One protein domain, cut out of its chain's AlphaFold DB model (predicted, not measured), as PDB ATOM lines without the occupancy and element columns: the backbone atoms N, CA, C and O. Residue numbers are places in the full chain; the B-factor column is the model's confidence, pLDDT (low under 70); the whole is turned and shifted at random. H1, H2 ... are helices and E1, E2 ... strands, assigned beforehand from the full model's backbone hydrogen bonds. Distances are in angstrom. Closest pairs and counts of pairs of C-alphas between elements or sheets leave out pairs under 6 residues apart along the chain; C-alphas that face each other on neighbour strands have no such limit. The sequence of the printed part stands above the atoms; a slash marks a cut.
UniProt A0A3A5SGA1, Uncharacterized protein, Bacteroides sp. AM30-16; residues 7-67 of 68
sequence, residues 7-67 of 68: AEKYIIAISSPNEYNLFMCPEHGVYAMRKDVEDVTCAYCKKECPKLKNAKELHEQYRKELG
ATOM      1  N   ALA A   7     155.885  95.463 191.481       92.75
ATOM      2  CA  ALA A   7     155.097  95.854 190.313       92.75
ATOM      3  C   ALA A   7     155.792  96.950 189.489       92.75
ATOM      4  O   ALA A   7     155.922  96.819 188.276       92.75
ATOM      5  N   GLU A   8     156.322  97.982 190.148       94.00
ATOM      6  CA  GLU A   8     157.054  99.058 189.468       94.00
ATOM      7  C   GLU A   8     158.320  98.537 188.776       94.00
ATOM      8  O   GLU A   8     158.596  98.910 187.638       94.00
ATOM      9  N   LYS A   9     159.057  97.618 189.413       94.94
ATOM     10  CA  LYS A   9     160.210  96.954 188.783       94.94
ATOM     11  C   LYS A   9     159.814  96.153 187.545       94.94
ATOM     12  O   LYS A   9     160.522  96.207 186.544       94.94
ATOM     13  N   TYR A  10     158.681  95.452 187.594       95.62
ATOM     14  CA  TYR A  10     158.145  94.730 186.438       95.62
ATOM     15  C   TYR A  10     157.840  95.671 185.275       95.62
ATOM     16  O   TYR A  10     158.277  95.394 184.163       95.62
ATOM     17  N   ILE A  11     157.165  96.800 185.526       94.75
ATOM     18  CA  ILE A  11     156.866  97.806 184.491       94.75
ATOM     19  C   ILE A  11     158.157  98.248 183.796       94.75
ATOM     20  O   ILE A  11     158.218  98.280 182.568       94.75
ATOM     21  N   ILE A  12     159.209  98.532 184.565       95.38
ATOM     22  CA  ILE A  12     160.511  98.937 184.024       95.38
ATOM     23  C   ILE A  12     161.155  97.807 183.198       95.38
ATOM     24  O   ILE A  12     161.644  98.052 182.097       95.38
ATOM     25  N   ALA A  13     161.129  96.569 183.699       96.25
ATOM     26  CA  ALA A  13     161.775  95.415 183.069       96.25
ATOM     27  C   ALA A  13     161.114  94.967 181.752       96.25
ATOM     28  O   ALA A  13     161.799  94.458 180.863       96.25
ATOM     29  N   ILE A  14     159.797  95.149 181.606       95.06
ATOM     30  CA  ILE A  14     159.064  94.768 180.384       95.06
ATOM     31  C   ILE A  14     158.979  95.905 179.361       95.06
ATOM     32  O   ILE A  14     158.763  95.651 178.178       95.06
ATOM     33  N   SER A  15     159.147  97.156 179.794       94.19
ATOM     34  CA  SER A  15     159.070  98.314 178.902       94.19
ATOM     35  C   SER A  15     160.330  98.419 178.052       94.19
ATOM     36  O   SER A  15     161.422  98.622 178.579       94.19
ATOM     37  N   SER A  16     160.172  98.323 176.730       92.75
ATOM     38  CA  SER A  16     161.262  98.492 175.764       92.75
ATOM     39  C   SER A  16     161.870  99.900 175.886       92.75
ATOM     40  O   SER A  16     161.178 100.884 175.604       92.75
ATOM     41  N   PRO A  17     163.160 100.047 176.256       91.06
ATOM     42  CA  PRO A  17     163.796 101.360 176.402       91.06
ATOM     43  C   PRO A  17     163.952 102.096 175.060       91.06
ATOM     44  O   PRO A  17     164.225 103.301 175.028       91.06
ATOM     45  N   ASN A  18     163.774 101.391 173.940       92.06
ATOM     46  CA  ASN A  18     163.805 101.968 172.600       92.06
ATOM     47  C   ASN A  18     162.477 102.632 172.231       92.06
ATOM     48  O   ASN A  18     162.507 103.677 171.586       92.06
ATOM     49  N   GLU A  19     161.351 102.105 172.705       94.31
ATOM     50  CA  GLU A  19     160.006 102.560 172.325       94.31
ATOM     51  C   GLU A  19     159.331 103.406 173.408       94.31
ATOM     52  O   GLU A  19     158.508 104.264 173.092       94.31
ATOM     53  N   TYR A  20     159.709 103.220 174.676       94.94
ATOM     54  CA  TYR A  20     159.056 103.851 175.821       94.94
ATOM     55  C   TYR A  20     160.012 104.735 176.626       94.94
ATOM     56  O   TYR A  20     161.196 104.448 176.802       94.94
ATOM     57  N   ASN A  21     159.462 105.827 177.146       94.50
ATOM     58  CA  ASN A  21     160.022 106.634 178.216       94.50
ATOM     59  C   ASN A  21     159.335 106.244 179.530       94.50
ATOM     60  O   ASN A  21     158.113 106.114 179.578       94.50
ATOM     61  N   LEU A  22     160.110 106.095 180.602       94.56
ATOM     62  CA  LEU A  22     159.577 105.793 181.929       94.56
ATOM     63  C   LEU A  22     159.552 107.049 182.795       94.56
ATOM     64  O   LEU A  22     160.485 107.857 182.766       94.56
ATOM     65  N   PHE A  23     158.498 107.185 183.586       94.25
ATOM     66  CA  PHE A  23     158.249 108.319 184.468       94.25
ATOM     67  C   PHE A  23     157.874 107.821 185.858       94.25
ATOM     68  O   PHE A  23     157.399 106.697 186.018       94.25
ATOM     69  N   MET A  24     158.090 108.659 186.870       92.44
ATOM     70  CA  MET A  24     157.778 108.326 188.257       92.44
ATOM     71  C   MET A  24     156.837 109.366 188.855       92.44
ATOM     72  O   MET A  24     157.248 110.483 189.166       92.44
ATOM     73  N   CYS A  25     155.579 108.979 189.051       92.50
ATOM     74  CA  CYS A  25     154.628 109.755 189.831       92.50
ATOM     75  C   CYS A  25     154.847 109.475 191.331       92.50
ATOM     76  O   CYS A  25     154.834 108.309 191.732       92.50
ATOM     77  N   PRO A  26     155.014 110.496 192.194       88.81
ATOM     78  CA  PRO A  26     155.186 110.285 193.635       88.81
ATOM     79  C   PRO A  26     154.010 109.543 194.293       88.81
ATOM     80  O   PRO A  26     154.219 108.723 195.193       88.81
ATOM     81  N   GLU A  27     152.795 109.818 193.809       90.88
ATOM     82  CA  GLU A  27     151.533 109.293 194.343       90.88
ATOM     83  C   GLU A  27     151.152 107.947 193.707       90.88
ATOM     84  O   GLU A  27     150.761 107.026 194.419       90.88
ATOM     85  N   HIS A  28     151.337 107.799 192.388       91.38
ATOM     86  CA  HIS A  28     150.831 106.651 191.616       91.38
ATOM     87  C   HIS A  28     151.912 105.668 191.134       91.38
ATOM     88  O   HIS A  28     151.582 104.612 190.603       91.38
ATOM     89  N   GLY A  29     153.195 105.980 191.331       92.19
ATOM     90  CA  GLY A  29     154.311 105.096 190.984       92.19
ATOM     91  C   GLY A  29     154.804 105.228 189.543       92.19
ATOM     92  O   GLY A  29     154.663 106.275 188.900       92.19
ATOM     93  N   VAL A  30     155.461 104.173 189.060       94.06
ATOM     94  CA  VAL A  30     156.114 104.142 187.744       94.06
ATOM     95  C   VAL A  30     155.124 103.838 186.627       94.06
ATOM     96  O   VAL A  30     154.324 102.913 186.732       94.06
ATOM     97  N   TYR A  31     155.235 104.577 185.526       93.81
ATOM     98  CA  TYR A  31     154.473 104.329 184.307       93.81
ATOM     99  C   TYR A  31     155.338 104.527 183.058       93.81
ATOM    100  O   TYR A  31     156.362 105.219 183.089       93.81
ATOM    101  N   ALA A  32     154.925 103.887 181.966       93.62
ATOM    102  CA  ALA A  32     155.582 103.946 180.668       93.62
ATOM    103  C   ALA A  32     154.717 104.725 179.679       93.62
ATOM    104  O   ALA A  32     153.520 104.473 179.574       93.62
ATOM    105  N   MET A  33     155.336 105.634 178.933       94.00
ATOM    106  CA  MET A  33     154.707 106.346 177.821       94.00
ATOM    107  C   MET A  33     155.527 106.100 176.568       94.00
ATOM    108  O   MET A  33     156.759 106.127 176.624       94.00
ATOM    109  N   ARG A  34     154.870 105.859 175.435       92.81
ATOM    110  CA  ARG A  34     155.591 105.714 174.171       92.81
ATOM    111  C   ARG A  34     156.290 107.023 173.810       92.81
ATOM    112  O   ARG A  34     155.822 108.106 174.153       92.81
ATOM    113  N   LYS A  35     157.429 106.926 173.128       92.69
ATOM    114  CA  LYS A  35     158.240 108.092 172.747       92.69
ATOM    115  C   LYS A  35     157.567 109.019 171.733       92.69
ATOM    116  O   LYS A  35     157.995 110.161 171.631       92.69
ATOM    117  N   ASP A  36     156.566 108.537 171.007       92.88
ATOM    118  CA  ASP A  36     155.790 109.301 170.026       92.88
ATOM    119  C   ASP A  36     154.580 110.038 170.626       92.88
ATOM    120  O   ASP A  36     153.875 110.731 169.901       92.88
ATOM    121  N   VAL A  37     154.331 109.912 171.933       90.25
ATOM    122  CA  VAL A  37     153.236 110.613 172.618       90.25
ATOM    123  C   VAL A  37     153.744 111.920 173.229       90.25
ATOM    124  O   VAL A  37     154.702 111.912 174.003       90.25
ATOM    125  N   GLU A  38     153.072 113.031 172.914       83.31
ATOM    126  CA  GLU A  38     153.398 114.365 173.445       83.31
ATOM    127  C   GLU A  38     152.839 114.599 174.858       83.31
ATOM    128  O   GLU A  38     153.510 115.202 175.696       83.31
ATOM    129  N   ASP A  39     151.645 114.074 175.168       83.69
ATOM    130  CA  ASP A  39     151.072 114.169 176.517       83.69
ATOM    131  C   ASP A  39     151.690 113.115 177.444       83.69
ATOM    132  O   ASP A  39     151.307 111.948 177.446       83.69
ATOM    133  N   VAL A  40     152.682 113.524 178.233       86.19
ATOM    134  CA  VAL A  40     153.433 112.645 179.153       86.19
ATOM    135  C   VAL A  40     152.946 112.734 180.605       86.19
ATOM    136  O   VAL A  40     153.644 112.328 181.544       86.19
ATOM    137  N   THR A  41     151.746 113.276 180.810       92.06
ATOM    138  CA  THR A  41     151.197 113.500 182.147       92.06
ATOM    139  C   THR A  41     150.819 112.189 182.835       92.06
ATOM    140  O   THR A  41     150.502 111.177 182.209       92.06
ATOM    141  N   CYS A  42     150.855 112.181 184.168       91.44
ATOM    142  CA  CYS A  42     150.311 111.056 184.920       91.44
ATOM    143  C   CYS A  42     148.803 110.951 184.656       91.44
ATOM    144  O   CYS A  42     148.068 111.914 184.874       91.44
ATOM    145  N   ALA A  43     148.327 109.763 184.276       89.75
ATOM    146  CA  ALA A  43     146.920 109.539 183.943       89.75
ATOM    147  C   ALA A  43     145.942 109.926 185.071       89.75
ATOM    148  O   ALA A  43     144.820 110.341 184.769       89.75
ATOM    149  N   TYR A  44     146.382 109.825 186.332       90.38
ATOM    150  CA  TYR A  44     145.596 110.120 187.533       90.38
ATOM    151  C   TYR A  44     145.744 111.574 187.990       90.38
ATOM    152  O   TYR A  44     144.748 112.272 188.143       90.38
ATOM    153  N   CYS A  45     146.980 112.055 188.179       91.06
ATOM    154  CA  CYS A  45     147.211 113.422 188.662       91.06
ATOM    155  C   CYS A  45     146.973 114.488 187.585       91.06
ATOM    156  O   CYS A  45     146.842 115.658 187.937       91.06
ATOM    157  N   LYS A  46     147.024 114.113 186.297       90.69
ATOM    158  CA  LYS A  46     147.088 115.031 185.141       90.69
ATOM    159  C   LYS A  46     148.221 116.063 185.245       90.69
ATOM    160  O   LYS A  46     148.118 117.171 184.736       90.69
ATOM    161  N   LYS A  47     149.305 115.697 185.936       91.31
ATOM    162  CA  LYS A  47     150.504 116.523 186.152       91.31
ATOM    163  C   LYS A  47     151.708 115.892 185.472       91.31
ATOM    164  O   LYS A  47     151.813 114.663 185.404       91.31
ATOM    165  N   GLU A  48     152.633 116.733 185.031       90.12
ATOM    166  CA  GLU A  48     153.941 116.296 184.560       90.12
ATOM    167  C   GLU A  48     154.720 115.621 185.693       90.12
ATOM    168  O   GLU A  48     154.747 116.095 186.831       90.12
ATOM    169  N   CYS A  49     155.340 114.485 185.381       91.69
ATOM    170  CA  CYS A  49     156.153 113.730 186.326       91.69
ATOM    171  C   CYS A  49     157.605 113.657 185.843       91.69
ATOM    172  O   CYS A  49     157.865 113.699 184.639       91.69
ATOM    173  N   PRO A  50     158.578 113.509 186.757       91.50
ATOM    174  CA  PRO A  50     159.975 113.372 186.381       91.50
ATOM    175  C   PRO A  50     160.218 112.092 185.570       91.50
ATOM    176  O   PRO A  50     159.849 110.985 185.977       91.50
ATOM    177  N   LYS A  51     160.907 112.252 184.437       92.69
ATOM    178  CA  LYS A  51     161.405 111.148 183.610       92.69
ATOM    179  C   LYS A  51     162.547 110.412 184.316       92.69
ATOM    180  O   LYS A  51     163.491 111.034 184.808       92.69
ATOM    181  N   LEU A  52     162.513 109.082 184.295       91.81
ATOM    182  CA  LEU A  52     163.602 108.227 184.763       91.81
ATOM    183  C   LEU A  52     164.740 108.224 183.733       91.81
ATOM    184  O   LEU A  52     164.706 107.499 182.740       91.81
ATOM    185  N   LYS A  53     165.767 109.051 183.960       90.38
ATOM    186  CA  LYS A  53     166.919 109.181 183.045       90.38
ATOM    187  C   LYS A  53     167.736 107.890 182.919       90.38
ATOM    188  O   LYS A  53     168.274 107.616 181.854       90.38
ATOM    189  N   ASN A  54     167.784 107.084 183.975       91.00
ATOM    190  CA  ASN A  54     168.474 105.794 184.021       91.00
ATOM    191  C   ASN A  54     167.567 104.604 183.648       91.00
ATOM    192  O   ASN A  54     167.856 103.471 184.014       91.00
ATOM    193  N   ALA A  55     166.477 104.837 182.904       89.44
ATOM    194  CA  ALA A  55     165.527 103.801 182.489       89.44
ATOM    195  C   ALA A  55     166.186 102.572 181.835       89.44
ATOM    196  O   ALA A  55     165.773 101.453 182.118       89.44
ATOM    197  N   LYS A  56     167.215 102.764 180.998       92.75
ATOM    198  CA  LYS A  56     167.921 101.663 180.322       92.75
ATOM    199  C   LYS A  56     168.697 100.777 181.305       92.75
ATOM    200  O   LYS A  56     168.550  99.564 181.276       92.75
ATOM    201  N   GLU A  57     169.453 101.393 182.209       94.56
ATOM    202  CA  GLU A  57     170.190 100.677 183.256       94.56
ATOM    203  C   GLU A  57     169.231  99.917 184.185       94.56
ATOM    204  O   GLU A  57     169.423  98.731 184.451       94.56
ATOM    205  N   LEU A  58     168.145 100.571 184.612       93.62
ATOM    206  CA  LEU A  58     167.124  99.948 185.458       93.62
ATOM    207  C   LEU A  58     166.394  98.803 184.744       93.62
ATOM    208  O   LEU A  58     166.053  97.810 185.384       93.62
ATOM    209  N   HIS A  59     166.160  98.919 183.435       95.06
ATOM    210  CA  HIS A  59     165.578  97.856 182.621       95.06
ATOM    211  C   HIS A  59     166.447  96.594 182.669       95.06
ATOM    212  O   HIS A  59     165.961  95.532 183.052       95.06
ATOM    213  N   GLU A  60     167.740  96.715 182.363       96.06
ATOM    214  CA  GLU A  60     168.682  95.587 182.389       96.06
ATOM    215  C   GLU A  60     168.816  94.993 183.800       96.06
ATOM    216  O   GLU A  60     168.752  93.773 183.982       96.06
ATOM    217  N   GLN A  61     168.919  95.853 184.820       95.62
ATOM    218  CA  GLN A  61     168.998  95.433 186.218       95.62
ATOM    219  C   GLN A  61     167.766  94.627 186.645       95.62
ATOM    220  O   GLN A  61     167.906  93.548 187.226       95.62
ATOM    221  N   TYR A  62     166.558  95.135 186.389       95.62
ATOM    222  CA  TYR A  62     165.336  94.490 186.866       95.62
ATOM    223  C   TYR A  62     164.944  93.270 186.047       95.62
ATOM    224  O   TYR A  62     164.379  92.346 186.621       95.62
ATOM    225  N   ARG A  63     165.313  93.185 184.765       96.00
ATOM    226  CA  ARG A  63     165.201  91.924 184.021       96.00
ATOM    227  C   ARG A  63     166.012  90.810 184.669       96.00
ATOM    228  O   ARG A  63     165.472  89.743 184.953       96.00
ATOM    229  N   LYS A  64     167.275  91.089 185.008       96.06
ATOM    230  CA  LYS A  64     168.140  90.132 185.707       96.06
ATOM    231  C   LYS A  64     167.608  89.778 187.099       96.06
ATOM    232  O   LYS A  64     167.609  88.608 187.460       96.06
ATOM    233  N   GLU A  65     167.145  90.768 187.869       94.62
ATOM    234  CA  GLU A  65     166.563  90.549 189.206       94.62
ATOM    235  C   GLU A  65     165.299  89.671 189.155       94.62
ATOM    236  O   GLU A  65     165.057  88.882 190.066       94.62
ATOM    237  N   LEU A  66     164.491  89.807 188.097       93.62
ATOM    238  CA  LEU A  66     163.202  89.129 187.944       93.62
ATOM    239  C   LEU A  66     163.268  87.825 187.132       93.62
ATOM    240  O   LEU A  66     162.268  87.112 187.089       93.62
ATOM    241  N   GLY A  67     164.411  87.507 186.516       93.69
ATOM    242  CA  GLY A  67     164.582  86.322 185.669       93.69
ATOM    243  C   GLY A  67     163.871  86.414 184.312       93.69
ATOM    244  O   GLY A  67     163.353  85.404 183.843       93.69
TER     245      GLY A  67
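AT A GLANCE: This is residues 7 to 67 of the 68 residues of an uncharacterized protein of Bacteroides sp. AM30-16 (UniProt A0A3A5SGA1). A two-strand hairpin, E1 and E2, stands between two helices, H1 and H2, packed about perpendicular to each other at one end, and a wide loop within residues 35 to 54 at the other. The printed part has 61 residues, with two named helices and two named strands that follow along the chain as H1, E1, E2, H2; the sheet is antiparallel and the class is mixed, helices and strands. It is compact, with a radius of gyration of the C-alphas of 11.2 A and spans of 33 by 24 by 15 A.

IN THESE COORDINATES: E1, residues 20 to 25, begins at C-alpha 20 (159.056, 103.851, 175.821) and is 15.8 A long; E2, residues 29 to 34, is 16.9 A. H1 is residues 7 to 14, 10.7 A. H2, residues 55 to 66, 15.8 A, ends at C-alpha 66 (163.202, 89.129, 187.944).

HOW THE PARTS SIT: E1 and E2 form a hairpin, antiparallel at 152 degrees, with N 21 and O 33 within hydrogen-bond range at 2.8 A. The closest C-alphas of H1 and E2, Glu 8 and Val 30, are 5.5 A apart. H1 and H2 touch, about perpendicular at 74 degrees, the closest C-alphas being Ala 13 and His 59, 4.5 A. In H1 and H2 every O i to N i+4 pair is within hydrogen-bond range.

THE WHOLE: The farthest C-alphas, Lys 46 and Gly 67, are 33.6 A apart. The printed part has no cut; the link E2 to H2 is long, 20 residues. No printed residue is under 70 in pLDDT.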